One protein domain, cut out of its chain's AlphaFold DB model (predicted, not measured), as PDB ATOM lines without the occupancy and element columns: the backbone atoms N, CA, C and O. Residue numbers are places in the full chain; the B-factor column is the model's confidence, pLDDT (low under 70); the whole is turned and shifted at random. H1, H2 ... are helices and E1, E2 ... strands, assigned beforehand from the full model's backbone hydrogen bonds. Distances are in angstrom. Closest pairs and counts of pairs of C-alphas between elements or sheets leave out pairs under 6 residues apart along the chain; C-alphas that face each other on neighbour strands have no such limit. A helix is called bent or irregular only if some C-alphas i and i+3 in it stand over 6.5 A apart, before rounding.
ATOM      1  N   HIS A 502     101.612 130.543 139.669       77.25
ATOM      2  CA  HIS A 502     101.580 131.013 138.288       77.25
ATOM      3  C   HIS A 502     100.144 131.405 137.953       77.25
ATOM      4  O   HIS A 502      99.197 130.693 138.307       77.25
ATOM      5  N   ALA A 503      99.985 132.551 137.297       84.19
ATOM      6  CA  ALA A 503      98.698 133.066 136.864       84.19
ATOM      7  C   ALA A 503      98.804 133.585 135.428       84.19
ATOM      8  O   ALA A 503      99.732 134.322 135.115       84.19
ATOM      9  N   GLU A 504      97.844 133.227 134.582       84.75
ATOM     10  CA  GLU A 504      97.743 133.733 133.211       84.75
ATOM     11  C   GLU A 504      96.285 134.052 132.903       84.75
ATOM     12  O   GLU A 504      95.383 133.287 133.257       84.75
ATOM     13  N   VAL A 505      96.036 135.206 132.284       86.50
ATOM     14  CA  VAL A 505      94.690 135.609 131.879       86.50
ATOM     15  C   VAL A 505      94.487 135.254 130.414       86.50
ATOM     16  O   VAL A 505      95.319 135.565 129.572       86.50
ATOM     17  N   ILE A 506      93.360 134.615 130.120       87.62
ATOM     18  CA  ILE A 506      92.934 134.233 128.775       87.62
ATOM     19  C   ILE A 506      91.645 134.974 128.409       87.62
ATOM     20  O   ILE A 506      90.800 135.239 129.273       87.62
ATOM     21  N   SER A 507      91.488 135.291 127.123       85.50
ATOM     22  CA  SER A 507      90.304 135.944 126.559       85.50
ATOM     23  C   SER A 507      89.631 135.031 125.534       85.50
ATOM     24  O   SER A 507      90.260 134.574 124.576       85.50
ATOM     25  N   ILE A 508      88.340 134.760 125.735       86.38
ATOM     26  CA  ILE A 508      87.510 133.946 124.839       86.38
ATOM     27  C   ILE A 508      86.214 134.717 124.580       86.38
ATOM     28  O   ILE A 508      85.397 134.869 125.487       86.38
ATOM     29  N   TYR A 509      86.038 135.240 123.362       85.56
ATOM     30  CA  TYR A 509      84.855 136.012 122.934       85.56
ATOM     31  C   TYR A 509      84.419 137.107 123.934       85.56
ATOM     32  O   TYR A 509      83.234 137.334 124.182       85.56
ATOM     33  N   GLY A 510      85.405 137.775 124.542       81.62
ATOM     34  CA  GLY A 510      85.220 138.848 125.519       81.62
ATOM     35  C   GLY A 510      84.870 138.419 126.943       81.62
ATOM     36  O   GLY A 510      84.559 139.274 127.776       81.62
ATOM     37  N   PHE A 511      84.953 137.123 127.251       86.44
ATOM     38  CA  PHE A 511      85.036 136.622 128.618       86.44
ATOM     39  C   PHE A 511      86.498 136.434 129.022       86.44
ATOM     40  O   PHE A 511      87.260 135.762 128.327       86.44
ATOM     41  N   PHE A 512      86.863 136.990 130.178       87.75
ATOM     42  CA  PHE A 512      88.211 136.902 130.732       87.75
ATOM     43  C   PHE A 512      88.271 135.889 131.875       87.75
ATOM     44  O   PHE A 512      87.486 135.961 132.832       87.75
ATOM     45  N   PHE A 513      89.238 134.978 131.800       89.00
ATOM     46  CA  PHE A 513      89.492 133.974 132.825       89.00
ATOM     47  C   PHE A 513      90.962 133.991 133.238       89.00
ATOM     48  O   PHE A 513      91.853 133.972 132.406       89.00
ATOM     49  N   GLU A 514      91.206 134.007 134.538       89.44
ATOM     50  CA  GLU A 514      92.507 133.884 135.177       89.44
ATOM     51  C   GLU A 514      92.729 132.405 135.521       89.44
ATOM     52  O   GLU A 514      92.091 131.860 136.428       89.44
ATOM     53  N   LEU A 515      93.606 131.743 134.769       90.06
ATOM     54  CA  LEU A 515      94.107 130.406 135.069       90.06
ATOM     55  C   LEU A 515      95.120 130.526 136.202       90.06
ATOM     56  O   LEU A 515      96.047 131.327 136.106       90.06
ATOM     57  N   LYS A 516      94.959 129.748 137.275       87.81
ATOM     58  CA  LYS A 516      95.861 129.759 138.430       87.81
ATOM     59  C   LYS A 516      96.341 128.371 138.803       87.81
ATOM     60  O   LYS A 516      95.543 127.462 139.025       87.81
ATOM     61  N   ALA A 517      97.652 128.267 138.966       87.75
ATOM     62  CA  ALA A 517      98.336 127.165 139.617       87.75
ATOM     63  C   ALA A 517      99.001 127.699 140.892       87.75
ATOM     64  O   ALA A 517      99.714 128.701 140.848       87.75
ATOM     65  N   VAL A 518      98.752 127.057 142.030       84.69
ATOM     66  CA  VAL A 518      99.288 127.457 143.340       84.69
ATOM     67  C   VAL A 518      99.971 126.259 143.981       84.69
ATOM     68  O   VAL A 518      99.352 125.205 144.126       84.69
ATOM     69  N   LYS A 519     101.231 126.437 144.378       83.12
ATOM     70  CA  LYS A 519     101.989 125.512 145.216       83.12
ATOM     71  C   LYS A 519     101.721 125.862 146.681       83.12
ATOM     72  O   LYS A 519     102.014 126.980 147.102       83.12
ATOM     73  N   HIS A 520     101.134 124.929 147.426       80.50
ATOM     74  CA  HIS A 520     100.850 125.095 148.858       80.50
ATOM     75  C   HIS A 520     102.077 124.708 149.683       80.50
ATOM     76  O   HIS A 520     102.652 125.552 150.365       80.50
ATOM     77  N   ASP A 521     102.525 123.464 149.514       75.31
ATOM     78  CA  ASP A 521     103.657 122.868 150.232       75.31
ATOM     79  C   ASP A 521     104.765 122.435 149.256       75.31
ATOM     80  O   ASP A 521     104.721 122.732 148.060       75.31
ATOM     81  N   ALA A 522     105.764 121.683 149.730       69.12
ATOM     82  CA  ALA A 522     106.818 121.125 148.877       69.12
ATOM     83  C   ALA A 522     106.258 120.330 147.676       69.12
ATOM     84  O   ALA A 522     106.809 120.412 146.574       69.12
ATOM     85  N   SER A 523     105.148 119.611 147.884       72.81
ATOM     86  CA  SER A 523     104.599 118.634 146.941       72.81
ATOM     87  C   SER A 523     103.079 118.745 146.696       72.81
ATOM     88  O   SER A 523     102.524 117.980 145.909       72.81
ATOM     89  N   ALA A 524     102.389 119.708 147.319       81.00
ATOM     90  CA  ALA A 524     100.950 119.922 147.141       81.00
ATOM     91  C   ALA A 524     100.669 121.097 146.191       81.00
ATOM     92  O   ALA A 524     101.081 122.230 146.453       81.00
ATOM     93  N   TYR A 525      99.923 120.840 145.114       84.81
ATOM     94  CA  TYR A 525      99.542 121.844 144.117       84.81
ATOM     95  C   TYR A 525      98.023 121.885 143.938       84.81
ATOM     96  O   TYR A 525      97.352 120.851 143.970       84.81
ATOM     97  N   SER A 526      97.480 123.081 143.715       86.25
ATOM     98  CA  SER A 526      96.083 123.271 143.321       86.25
ATOM     99  C   SER A 526      95.967 124.090 142.045       86.25
ATOM    100  O   SER A 526      96.626 125.124 141.911       86.25
ATOM    101  N   PHE A 527      95.068 123.672 141.162       89.62
ATOM    102  CA  PHE A 527      94.780 124.313 139.887       89.62
ATOM    103  C   PHE A 527      93.309 124.732 139.838       89.62
ATOM    104  O   PHE A 527      92.422 123.949 140.186       89.62
ATOM    105  N   TYR A 528      93.041 125.968 139.423       88.81
ATOM    106  CA  TYR A 528      91.684 126.466 139.206       88.81
ATOM    107  C   TYR A 528      91.645 127.572 138.156       88.81
ATOM    108  O   TYR A 528      92.610 128.303 137.949       88.81
ATOM    109  N   MET A 529      90.483 127.729 137.531       90.56
ATOM    110  CA  MET A 529      90.160 128.861 136.670       90.56
ATOM    111  C   MET A 529      89.266 129.833 137.442       90.56
ATOM    112  O   MET A 529      88.348 129.412 138.148       90.56
ATOM    113  N   LYS A 530      89.510 131.139 137.316       89.31
ATOM    114  CA  LYS A 530      88.694 132.186 137.937       89.31
ATOM    115  C   LYS A 530      88.225 133.199 136.897       89.31
ATOM    116  O   LYS A 530      89.040 133.795 136.211       89.31
ATOM    117  N   ARG A 531      86.926 133.476 136.824       88.62
ATOM    118  CA  ARG A 531      86.394 134.556 135.985       88.62
ATOM    119  C   ARG A 531      86.794 135.933 136.526       88.62
ATOM    120  O   ARG A 531      86.711 136.184 137.730       88.62
ATOM    121  N   VAL A 532      87.184 136.834 135.627       86.38
ATOM    122  CA  VAL A 532      87.599 138.211 135.939       86.38
ATOM    123  C   VAL A 532      86.680 139.216 135.223       86.38
ATOM    124  O   VAL A 532      86.014 138.886 134.241       86.38
ATOM    125  N   ARG A 533      86.570 140.439 135.757       82.62
ATOM    126  CA  ARG A 533      85.791 141.538 135.157       82.62
ATOM    127  C   ARG A 533      86.640 142.302 134.147       82.62
ATOM    128  O   ARG A 533      87.780 142.602 134.455       82.62
ATOM    129  N   HIS A 534      86.055 142.755 133.041       78.00
ATOM    130  CA  HIS A 534      86.737 143.634 132.078       78.00
ATOM    131  C   HIS A 534      87.329 144.917 132.704       78.00
ATOM    132  O   HIS A 534      88.343 145.411 132.239       78.00
ATOM    133  N   ALA A 535      86.716 145.439 133.774       78.00
ATOM    134  CA  ALA A 535      87.175 146.631 134.497       78.00
ATOM    135  C   ALA A 535      88.209 146.336 135.609       78.00
ATOM    136  O   ALA A 535      88.484 147.196 136.442       78.00
ATOM    137  N   ASP A 536      88.722 145.107 135.697       79.88
ATOM    138  CA  ASP A 536      89.778 144.741 136.643       79.88
ATOM    139  C   ASP A 536      91.143 145.209 136.090       79.88
ATOM    140  O   ASP A 536      91.421 144.935 134.920       79.88
ATOM    141  N   PRO A 537      92.016 145.886 136.868       78.06
ATOM    142  CA  PRO A 537      93.303 146.393 136.371       78.06
ATOM    143  C   PRO A 537      94.193 145.340 135.694       78.06
ATOM    144  O   PRO A 537      94.969 145.678 134.802       78.06
ATOM    145  N   ILE A 538      94.032 144.063 136.058       75.75
ATOM    146  CA  ILE A 538      94.732 142.913 135.461       75.75
ATOM    147  C   ILE A 538      94.427 142.770 133.946       75.75
ATOM    148  O   ILE A 538      95.223 142.209 133.203       75.75
ATOM    149  N   ILE A 539      93.299 143.307 133.459       72.00
ATOM    150  CA  ILE A 539      92.846 143.232 132.051       72.00
ATOM    151  C   ILE A 539      93.188 144.500 131.243       72.00
ATOM    152  O   ILE A 539      92.885 144.592 130.051       72.00
ATOM    153  N   SER A 540      93.891 145.463 131.849       62.81
ATOM    154  CA  SER A 540      94.357 146.688 131.176       62.81
ATOM    155  C   SER A 540      95.098 146.416 129.856       62.81
ATOM    156  O   SER A 540      94.836 147.101 128.870       62.81
ATOM    157  N   TYR A 541      95.918 145.361 129.802       60.84
ATOM    158  CA  TYR A 541      96.600 144.900 128.588       60.84
ATOM    159  C   TYR A 541      95.620 144.504 127.463       60.84
ATOM    160  O   TYR A 541      95.602 145.140 126.413       60.84
ATOM    161  N   PHE A 542      94.720 143.538 127.692       57.56
ATOM    162  CA  PHE A 542      93.733 143.100 126.681       57.56
ATOM    163  C   PHE A 542      92.798 144.226 126.218       57.56
ATOM    164  O   PHE A 542      92.316 144.219 125.083       57.56
ATOM    165  N   THR A 543      92.550 145.201 127.096       55.56
ATOM    166  CA  THR A 543      91.737 146.386 126.795       55.56
ATOM    167  C   THR A 543      92.460 147.319 125.813       55.56
ATOM    168  O   THR A 543      91.818 147.907 124.946       55.56
ATOM    169  N   ALA A 544      93.793 147.407 125.885       53.44
ATOM    170  CA  ALA A 544      94.613 148.126 124.909       53.44
ATOM    171  C   ALA A 544      94.678 147.412 123.540       53.44
ATOM    172  O   ALA A 544      94.812 148.069 122.509       53.44
ATOM    173  N   GLU A 545      94.522 146.084 123.503       58.72
ATOM    174  CA  GLU A 545      94.583 145.271 122.273       58.72
ATOM    175  C   GLU A 545      93.281 145.226 121.449       58.72
ATOM    176  O   GLU A 545      93.181 144.445 120.505       58.72
ATOM    177  N   ARG A 546      92.276 146.056 121.772       63.84
ATOM    178  CA  ARG A 546      90.948 146.056 121.112       63.84
ATOM    179  C   ARG A 546      90.219 144.703 121.180       63.84
ATOM    180  O   ARG A 546      89.389 144.409 120.319       63.84
ATOM    181  N   SER A 547      90.498 143.884 122.198       68.12
ATOM    182  CA  SER A 547      89.752 142.638 122.421       68.12
ATOM    183  C   SER A 547      88.247 142.918 122.568       68.12
ATOM    184  O   SER A 547      87.878 143.918 123.193       68.12
ATOM    185  N   PRO A 548      87.355 142.041 122.064       76.69
ATOM    186  CA  PRO A 548      85.931 142.139 122.370       76.69
ATOM    187  C   PRO A 548      85.713 142.053 123.887       76.69
ATOM    188  O   PRO A 548      86.489 141.415 124.598       76.69
ATOM    189  N   VAL A 549      84.645 142.669 124.395       80.75
ATOM    190  CA  VAL A 549      84.291 142.650 125.822       80.75
ATOM    191  C   VAL A 549      82.832 142.246 125.976       80.75
ATOM    192  O   VAL A 549      81.940 142.926 125.474       80.75
ATOM    193  N   ASN A 550      82.576 141.163 126.713       81.06
ATOM    194  CA  ASN A 550      81.223 140.711 127.005       81.06
ATOM    195  C   ASN A 550      80.763 141.217 128.387       81.06
ATOM    196  O   ASN A 550      81.450 141.054 129.401       81.06
ATOM    197  N   LEU A 551      79.586 141.848 128.427       80.94
ATOM    198  CA  LEU A 551      79.019 142.483 129.624       80.94
ATOM    199  C   LEU A 551      78.082 141.567 130.437       80.94
ATOM    200  O   LEU A 551      77.606 141.973 131.500       80.94
ATOM    201  N   GLN A 552      77.811 140.337 129.981       81.94
ATOM    202  CA  GLN A 552      76.972 139.376 130.708       81.94
ATOM    203  C   GLN A 552      77.540 139.081 132.108       81.94
ATOM    204  O   GLN A 552      78.733 138.836 132.269       81.94
ATOM    205  N   LYS A 553      76.694 139.070 133.146       79.31
ATOM    206  CA  LYS A 553      77.130 138.931 134.558       79.31
ATOM    207  C   LYS A 553      77.580 137.519 134.943       79.31
ATOM    208  O   LYS A 553      78.387 137.360 135.859       79.31
ATOM    209  N   GLU A 554      77.044 136.519 134.255       84.38
ATOM    210  CA  GLU A 554      77.289 135.090 134.457       84.38
ATOM    211  C   GLU A 554      77.514 134.431 133.094       84.38
ATOM    212  O   GLU A 554      77.236 135.053 132.069       84.38
ATOM    213  N   ARG A 555      78.140 133.255 133.068       87.44
ATOM    214  CA  ARG A 555      78.437 132.517 131.837       87.44
ATOM    215  C   ARG A 555      78.586 131.044 132.164       87.44
ATOM    216  O   ARG A 555      79.457 130.695 132.955       87.44
ATOM    217  N   GLU A 556      77.773 130.190 131.560       89.44
ATOM    218  CA  GLU A 556      77.991 128.751 131.658       89.44
ATOM    219  C   GLU A 556      79.208 128.344 130.817       89.44
ATOM    220  O   GLU A 556      79.381 128.794 129.683       89.44
ATOM    221  N   VAL A 557      80.089 127.536 131.409       89.62
ATOM    222  CA  VAL A 557      81.295 127.012 130.765       89.62
ATOM    223  C   VAL A 557      81.409 125.526 131.067       89.62
ATOM    224  O   VAL A 557      81.353 125.109 132.227       89.62
ATOM    225  N   LYS A 558      81.619 124.732 130.016       90.81
ATOM    226  CA  LYS A 558      82.015 123.326 130.102       90.81
ATOM    227  C   LYS A 558      83.538 123.238 130.034       90.81
ATOM    228  O   LYS A 558      84.124 123.686 129.052       90.81
ATOM    229  N   TYR A 559      84.177 122.686 131.058       91.31
ATOM    230  CA  TYR A 559      85.634 122.659 131.195       91.31
ATOM    231  C   TYR A 559      86.149 121.327 131.758       91.31
ATOM    232  O   TYR A 559      85.405 120.534 132.334       91.31
ATOM    233  N   GLU A 560      87.450 121.107 131.598       91.69
ATOM    234  CA  GLU A 560      88.223 120.033 132.220       91.69
ATOM    235  C   GLU A 560      89.607 120.612 132.541       91.69
ATOM    236  O   GLU A 560      90.249 121.180 131.656       91.69
ATOM    237  N   ILE A 561      90.065 120.510 133.790       91.12
ATOM    238  CA  ILE A 561      91.434 120.887 134.170       91.12
ATOM    239  C   ILE A 561      92.251 119.605 134.266       91.12
ATOM    240  O   ILE A 561      91.883 118.708 135.023       91.12
ATOM    241  N   LYS A 562      93.367 119.540 133.531       90.56
ATOM    242  CA  LYS A 562      94.325 118.430 133.575       90.56
ATOM    243  C   LYS A 562      95.690 118.914 134.050       90.56
ATOM    244  O   LYS A 562      96.268 119.805 133.433       90.56
ATOM    245  N   ALA A 563      96.227 118.287 135.089       89.25
ATOM    246  CA  ALA A 563      97.614 118.445 135.511       89.25
ATOM    247  C   ALA A 563      98.393 117.163 135.192       89.25
ATOM    248  O   ALA A 563      97.906 116.056 135.418       89.25
ATOM    249  N   GLN A 564      99.600 117.312 134.649       88.81
ATOM    250  CA  GLN A 564     100.471 116.199 134.271       88.81
ATOM    251  C   GLN A 564     101.843 116.415 134.905       88.81
ATOM    252  O   GLN A 564     102.415 117.495 134.782       88.81
ATOM    253  N   CYS A 565     102.369 115.398 135.578       85.75
ATOM    254  CA  CYS A 565     103.665 115.463 136.248       85.75
ATOM    255  C   CYS A 565     104.390 114.118 136.172       85.75
ATOM    256  O   CYS A 565     103.774 113.077 135.934       85.75
ATOM    257  N   GLN A 566     105.698 114.138 136.414       82.06
ATOM    258  CA  GLN A 566     106.513 112.935 136.519       82.06
ATOM    259  C   GLN A 566     106.936 112.745 137.982       82.06
ATOM    260  O   GLN A 566     107.560 113.630 138.557       82.06
ATOM    261  N   ILE A 567     106.583 111.602 138.575       79.50
ATOM    262  CA  ILE A 567     106.977 111.189 139.933       79.50
ATOM    263  C   ILE A 567     107.680 109.836 139.805       79.50
ATOM    264  O   ILE A 567     107.170 108.947 139.120       79.50
ATOM    265  N   ASP A 568     108.871 109.685 140.385       71.06
ATOM    266  CA  ASP A 568     109.697 108.463 140.322       71.06
ATOM    267  C   ASP A 568     109.903 107.915 138.896       71.06
ATOM    268  O   ASP A 568     109.879 106.711 138.627       71.06
ATOM    269  N   GLY A 569     110.041 108.830 137.932       70.00
ATOM    270  CA  GLY A 569     110.160 108.520 136.506       70.00
ATOM    271  C   GLY A 569     108.853 108.097 135.817       70.00
ATOM    272  O   GLY A 569     108.846 107.963 134.592       70.00
ATOM    273  N   LYS A 570     107.741 107.935 136.544       78.75
ATOM    274  CA  LYS A 570     106.414 107.598 136.004       78.75
ATOM    275  C   LYS A 570     105.566 108.851 135.793       78.75
ATOM    276  O   LYS A 570     105.523 109.738 136.638       78.75
ATOM    277  N   TRP A 571     104.839 108.897 134.681       83.12
ATOM    278  CA  TRP A 571     103.862 109.955 134.421       83.12
ATOM    279  C   TRP A 571     102.570 109.717 135.200       83.12
ATOM    280  O   TRP A 571     101.983 108.641 135.097       83.12
ATOM    281  N   GLN A 572     102.104 110.742 135.911       84.19
ATOM    282  CA  GLN A 572     100.791 110.789 136.551       84.19
ATOM    283  C   GLN A 572      99.941 111.898 135.907       84.19
ATOM    284  O   GLN A 572     100.470 112.907 135.431       84.19
ATOM    285  N   GLU A 573      98.627 111.684 135.837       85.88
ATOM    286  CA  GLU A 573      97.641 112.611 135.265       85.88
ATOM    287  C   GLU A 573      96.521 112.806 136.295       85.88
ATOM    288  O   GLU A 573      95.914 111.835 136.744       85.88
ATOM    289  N   PHE A 574      96.259 114.057 136.668       86.31
ATOM    290  CA  PHE A 574      95.178 114.455 137.568       86.31
ATOM    291  C   PHE A 574      94.156 115.261 136.761       86.31
ATOM    292  O   PHE A 574      94.536 116.214 136.083       86.31
ATOM    293  N   THR A 575      92.872 114.902 136.827       86.31
ATOM    294  CA  THR A 575      91.781 115.598 136.119       86.31
ATOM    295  C   THR A 575      90.631 115.938 137.069       86.31
ATOM    296  O   THR A 575      90.381 115.213 138.028       86.31
ATOM    297  N   THR A 576      89.919 117.037 136.808       81.00
ATOM    298  CA  THR A 576      88.693 117.433 137.537       81.00
ATOM    299  C   THR A 576      87.431 116.699 137.086       81.00
ATOM    300  O   THR A 576      86.341 117.052 137.535       81.00
ATOM    301  N   GLU A 577      87.566 115.760 136.144       83.94
ATOM    302  CA  GLU A 577      86.494 115.330 135.243       83.94
ATOM    303  C   GLU A 577      85.933 116.501 134.408       83.94
ATOM    304  O   GLU A 577      86.352 117.661 134.526       83.94
ATOM    305  N   ARG A 578      84.992 116.188 133.508       88.25
ATOM    306  CA  ARG A 578      84.317 117.182 132.664       88.25
ATOM    307  C   ARG A 578      83.165 117.808 133.433       88.25
ATOM    308  O   ARG A 578      82.174 117.143 133.727       88.25
ATOM    309  N   LEU A 579      83.278 119.098 133.711       89.19
ATOM    310  CA  LEU A 579      82.336 119.843 134.535       89.19
ATOM    311  C   LEU A 579      81.663 120.939 133.714       89.19
ATOM    312  O   LEU A 579      82.305 121.587 132.892       89.19
ATOM    313  N   THR A 580      80.384 121.183 133.984       88.94
ATOM    314  CA  THR A 580      79.661 122.367 133.508       88.94
ATOM    315  C   THR A 580      79.348 123.244 134.715       88.94
ATOM    316  O   THR A 580      78.876 122.742 135.736       88.94
ATOM    317  N   GLN A 581      79.659 124.537 134.635       89.00
ATOM    318  CA  GLN A 581      79.489 125.473 135.747       89.00
ATOM    319  C   GLN A 581      79.149 126.880 135.240       89.00
ATOM    320  O   GLN A 581      79.781 127.365 134.302       89.00
ATOM    321  N   SER A 582      78.221 127.571 135.913       88.69
ATOM    322  CA  SER A 582      78.040 129.019 135.744       88.69
ATOM    323  C   SER A 582      79.157 129.789 136.458       88.69
ATOM    324  O   SER A 582      79.283 129.746 137.685       88.69
ATOM    325  N   PHE A 583      79.966 130.499 135.677       86.50
ATOM    326  CA  PHE A 583      81.001 131.414 136.141       86.50
ATOM    327  C   PHE A 583      80.446 132.835 136.258       86.50
ATOM    328  O   PHE A 583      80.257 133.548 135.265       86.50
ATOM    329  N   GLY A 584      80.215 133.265 137.494       83.56
ATOM    330  CA  GLY A 584      79.774 134.619 137.821       83.56
ATOM    331  C   GLY A 584      80.913 135.552 138.224       83.56
ATOM    332  O   GLY A 584      82.061 135.158 138.404       83.56
ATOM    333  N   VAL A 585      80.574 136.825 138.409       71.81
ATOM    334  CA  VAL A 585      81.502 137.870 138.890       71.81
ATOM    335  C   VAL A 585      81.629 137.897 140.430       71.81
ATOM    336  O   VAL A 585      82.544 138.510 140.980       71.81
ATOM    337  N   LYS A 586      80.724 137.230 141.160       70.25
ATOM    338  CA  LYS A 586      80.728 137.170 142.635       70.25
ATOM    339  C   LYS A 586      81.765 136.159 143.143       70.25
ATOM    340  O   LYS A 586      81.983 135.124 142.519       70.25
ATOM    341  N   LYS A 587      82.358 136.406 144.324       64.38
ATOM    342  CA  LYS A 587      83.429 135.558 144.900       64.38
ATOM    343  C   LYS A 587      83.078 134.058 144.921       64.38
ATOM    344  O   LYS A 587      83.939 133.255 144.586       64.38
ATOM    345  N   SER A 588      81.834 133.697 145.245       60.12
ATOM    346  CA  SER A 588      81.366 132.305 145.338       60.12
ATOM    347  C   SER A 588      81.188 131.584 143.995       60.12
ATOM    348  O   SER A 588      81.444 130.388 143.936       60.12
ATOM    349  N   SER A 589      80.787 132.276 142.922       64.75
ATOM    350  CA  SER A 589      80.578 131.682 141.586       64.75
ATOM    351  C   SER A 589      81.700 131.984 140.585       64.75
ATOM    352  O   SER A 589      81.648 131.531 139.448       64.75
ATOM    353  N   SER A 590      82.725 132.737 140.988       73.00
ATOM    354  CA  SER A 590      83.839 133.123 140.108       73.00
ATOM    355  C   SER A 590      84.910 132.055 139.902       73.00
ATOM    356  O   SER A 590      85.646 132.168 138.931       73.00
ATOM    357  N   LYS A 591      85.033 131.048 140.775       81.62
ATOM    358  CA  LYS A 591      86.097 130.026 140.710       81.62
ATOM    359  C   LYS A 591      85.560 128.665 140.276       81.62
ATOM    360  O   LYS A 591      84.482 128.273 140.710       81.62
ATOM    361  N   SER A 592      86.345 127.930 139.490       83.31
ATOM    362  CA  SER A 592      86.106 126.519 139.173       83.31
ATOM    363  C   SER A 592      86.191 125.637 140.425       83.31
ATOM    364  O   SER A 592      86.720 126.060 141.460       83.31
ATOM    365  N   LYS A 593      85.771 124.370 140.315       77.44
ATOM    366  CA  LYS A 593      86.232 123.343 141.261       77.44
ATOM    367  C   LYS A 593      87.766 123.285 141.229       77.44
ATOM    368  O   LYS A 593      88.381 123.511 140.182       77.44
ATOM    369  N   LEU A 594      88.368 123.020 142.385       69.31
ATOM    370  CA  LEU A 594      89.813 122.860 142.532       69.31
ATOM    371  C   LEU A 594      90.236 121.488 141.999       69.31
ATOM    372  O   LEU A 594      89.688 120.474 142.427       69.31
ATOM    373  N   ALA A 595      91.244 121.455 141.130       57.12
ATOM    374  CA  ALA A 595      92.041 120.252 140.917       57.12
ATOM    375  C   ALA A 595      93.169 120.267 141.953       57.12
ATOM    376  O   ALA A 595      94.061 121.109 141.864       57.12
ATOM    377  N   CYS A 596      93.130 119.382 142.948       56.72
ATOM    378  CA  CYS A 596      94.222 119.223 143.906       56.72
ATOM    379  C   CYS A 596      95.051 117.995 143.530       56.72
ATOM    380  O   CYS A 596      94.504 116.903 143.399       56.72
ATOM    381  N   SER A 597      96.366 118.163 143.409       57.72
ATOM    382  CA  SER A 597      97.319 117.058 143.299       57.72
ATOM    383  C   SER A 597      98.238 117.075 144.518       57.72
ATOM    384  O   SER A 597      99.086 117.963 144.652       57.72
ATOM    385  N   GLN A 598      98.081 116.089 145.401       49.97
ATOM    386  CA  GLN A 598      99.129 115.720 146.348       49.97
ATOM    387  C   GLN A 598     100.134 114.848 145.604       49.97
ATOM    388  O   GLN A 598      99.852 113.693 145.295       49.97
ATOM    389  N   LEU A 599     101.313 115.396 145.320       50.59
ATOM    390  CA  LEU A 599     102.446 114.580 144.914       50.59
ATOM    391  C   LEU A 599     102.999 113.939 146.196       50.59
ATOM    392  O   LEU A 599     103.463 114.639 147.098       50.59
TER     393      LEU A 599
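Overview. This is residues 502 to 599 of the 605 residues of the protein "BTB/POZ domain-containing protein 16" of Pantherophis guttatus (UniProt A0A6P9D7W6). A twisted sheet of four strands is partly covered by a long two-stranded ribbon, whose E5-E6 part makes a small, partial sandwich with it, while H1 grazes the sheet. The ribbon's two arms are E4 running on into E5 and, folding back, E6 followed by E7. The 98 printed residues hold, in order, E1 E2 E3 H1 E4 E5 E6 E7 E8, mostly strand; the antiparallel sheet has the order E1 - E2 - E3 - E8. The outline is elongated, 46 by 26 by 21 A, yet only just compact, close to loose, with a radius of gyration of the C-alphas of 15.1 A.

Along the chain. E1, residues 502 to 508, begins at C-alpha (101.580, 131.013, 138.288) and spans 19.7 A. E2, residues 511 to 519, spans 26.2 A and E3, residues 524 to 532, 25.3 A. H1 is residues 537 to 544, irregular, with C-alphas 538 and 541 7.4 A apart. E4 is residues 556 to 559, E5 562 to 567, E6 570 to 575, E7 579 to 582. E8, residues 595 to 598, ends at C-alpha (99.129, 115.720, 146.348).

Arrangement. E1, E2 and E3 form a meander, each strand the antiparallel neighbour of the one before: N 506 and O 513 are 2.8 A apart, N 514 and O 530 2.7 A. E8 pairs with E3, N 527 to O 595 at 2.8 A. H1 only grazes this sheet, with residues 538 to 542; 2 of its 4 O i to N i+4 pairs are within hydrogen-bond range. E4 and E7 pair through N 559 and O 579, 2.8 A; the hairpin E5 and E6 through N 570 and O 567, 2.8 A. The closest C-alphas of E6 and E8, Phe 574 and Ser 597, are 6.6 A apart.

Size, cuts and confidence. The farthest C-alphas, Leu 551 and Asp 568, are 47.0 A apart. The printed part has no cut. The links H1 to E4 and E7 to E8 are long. The pLDDT is under 70 at residues 522, 540 to 547, 587 to 589 and 594 to 599.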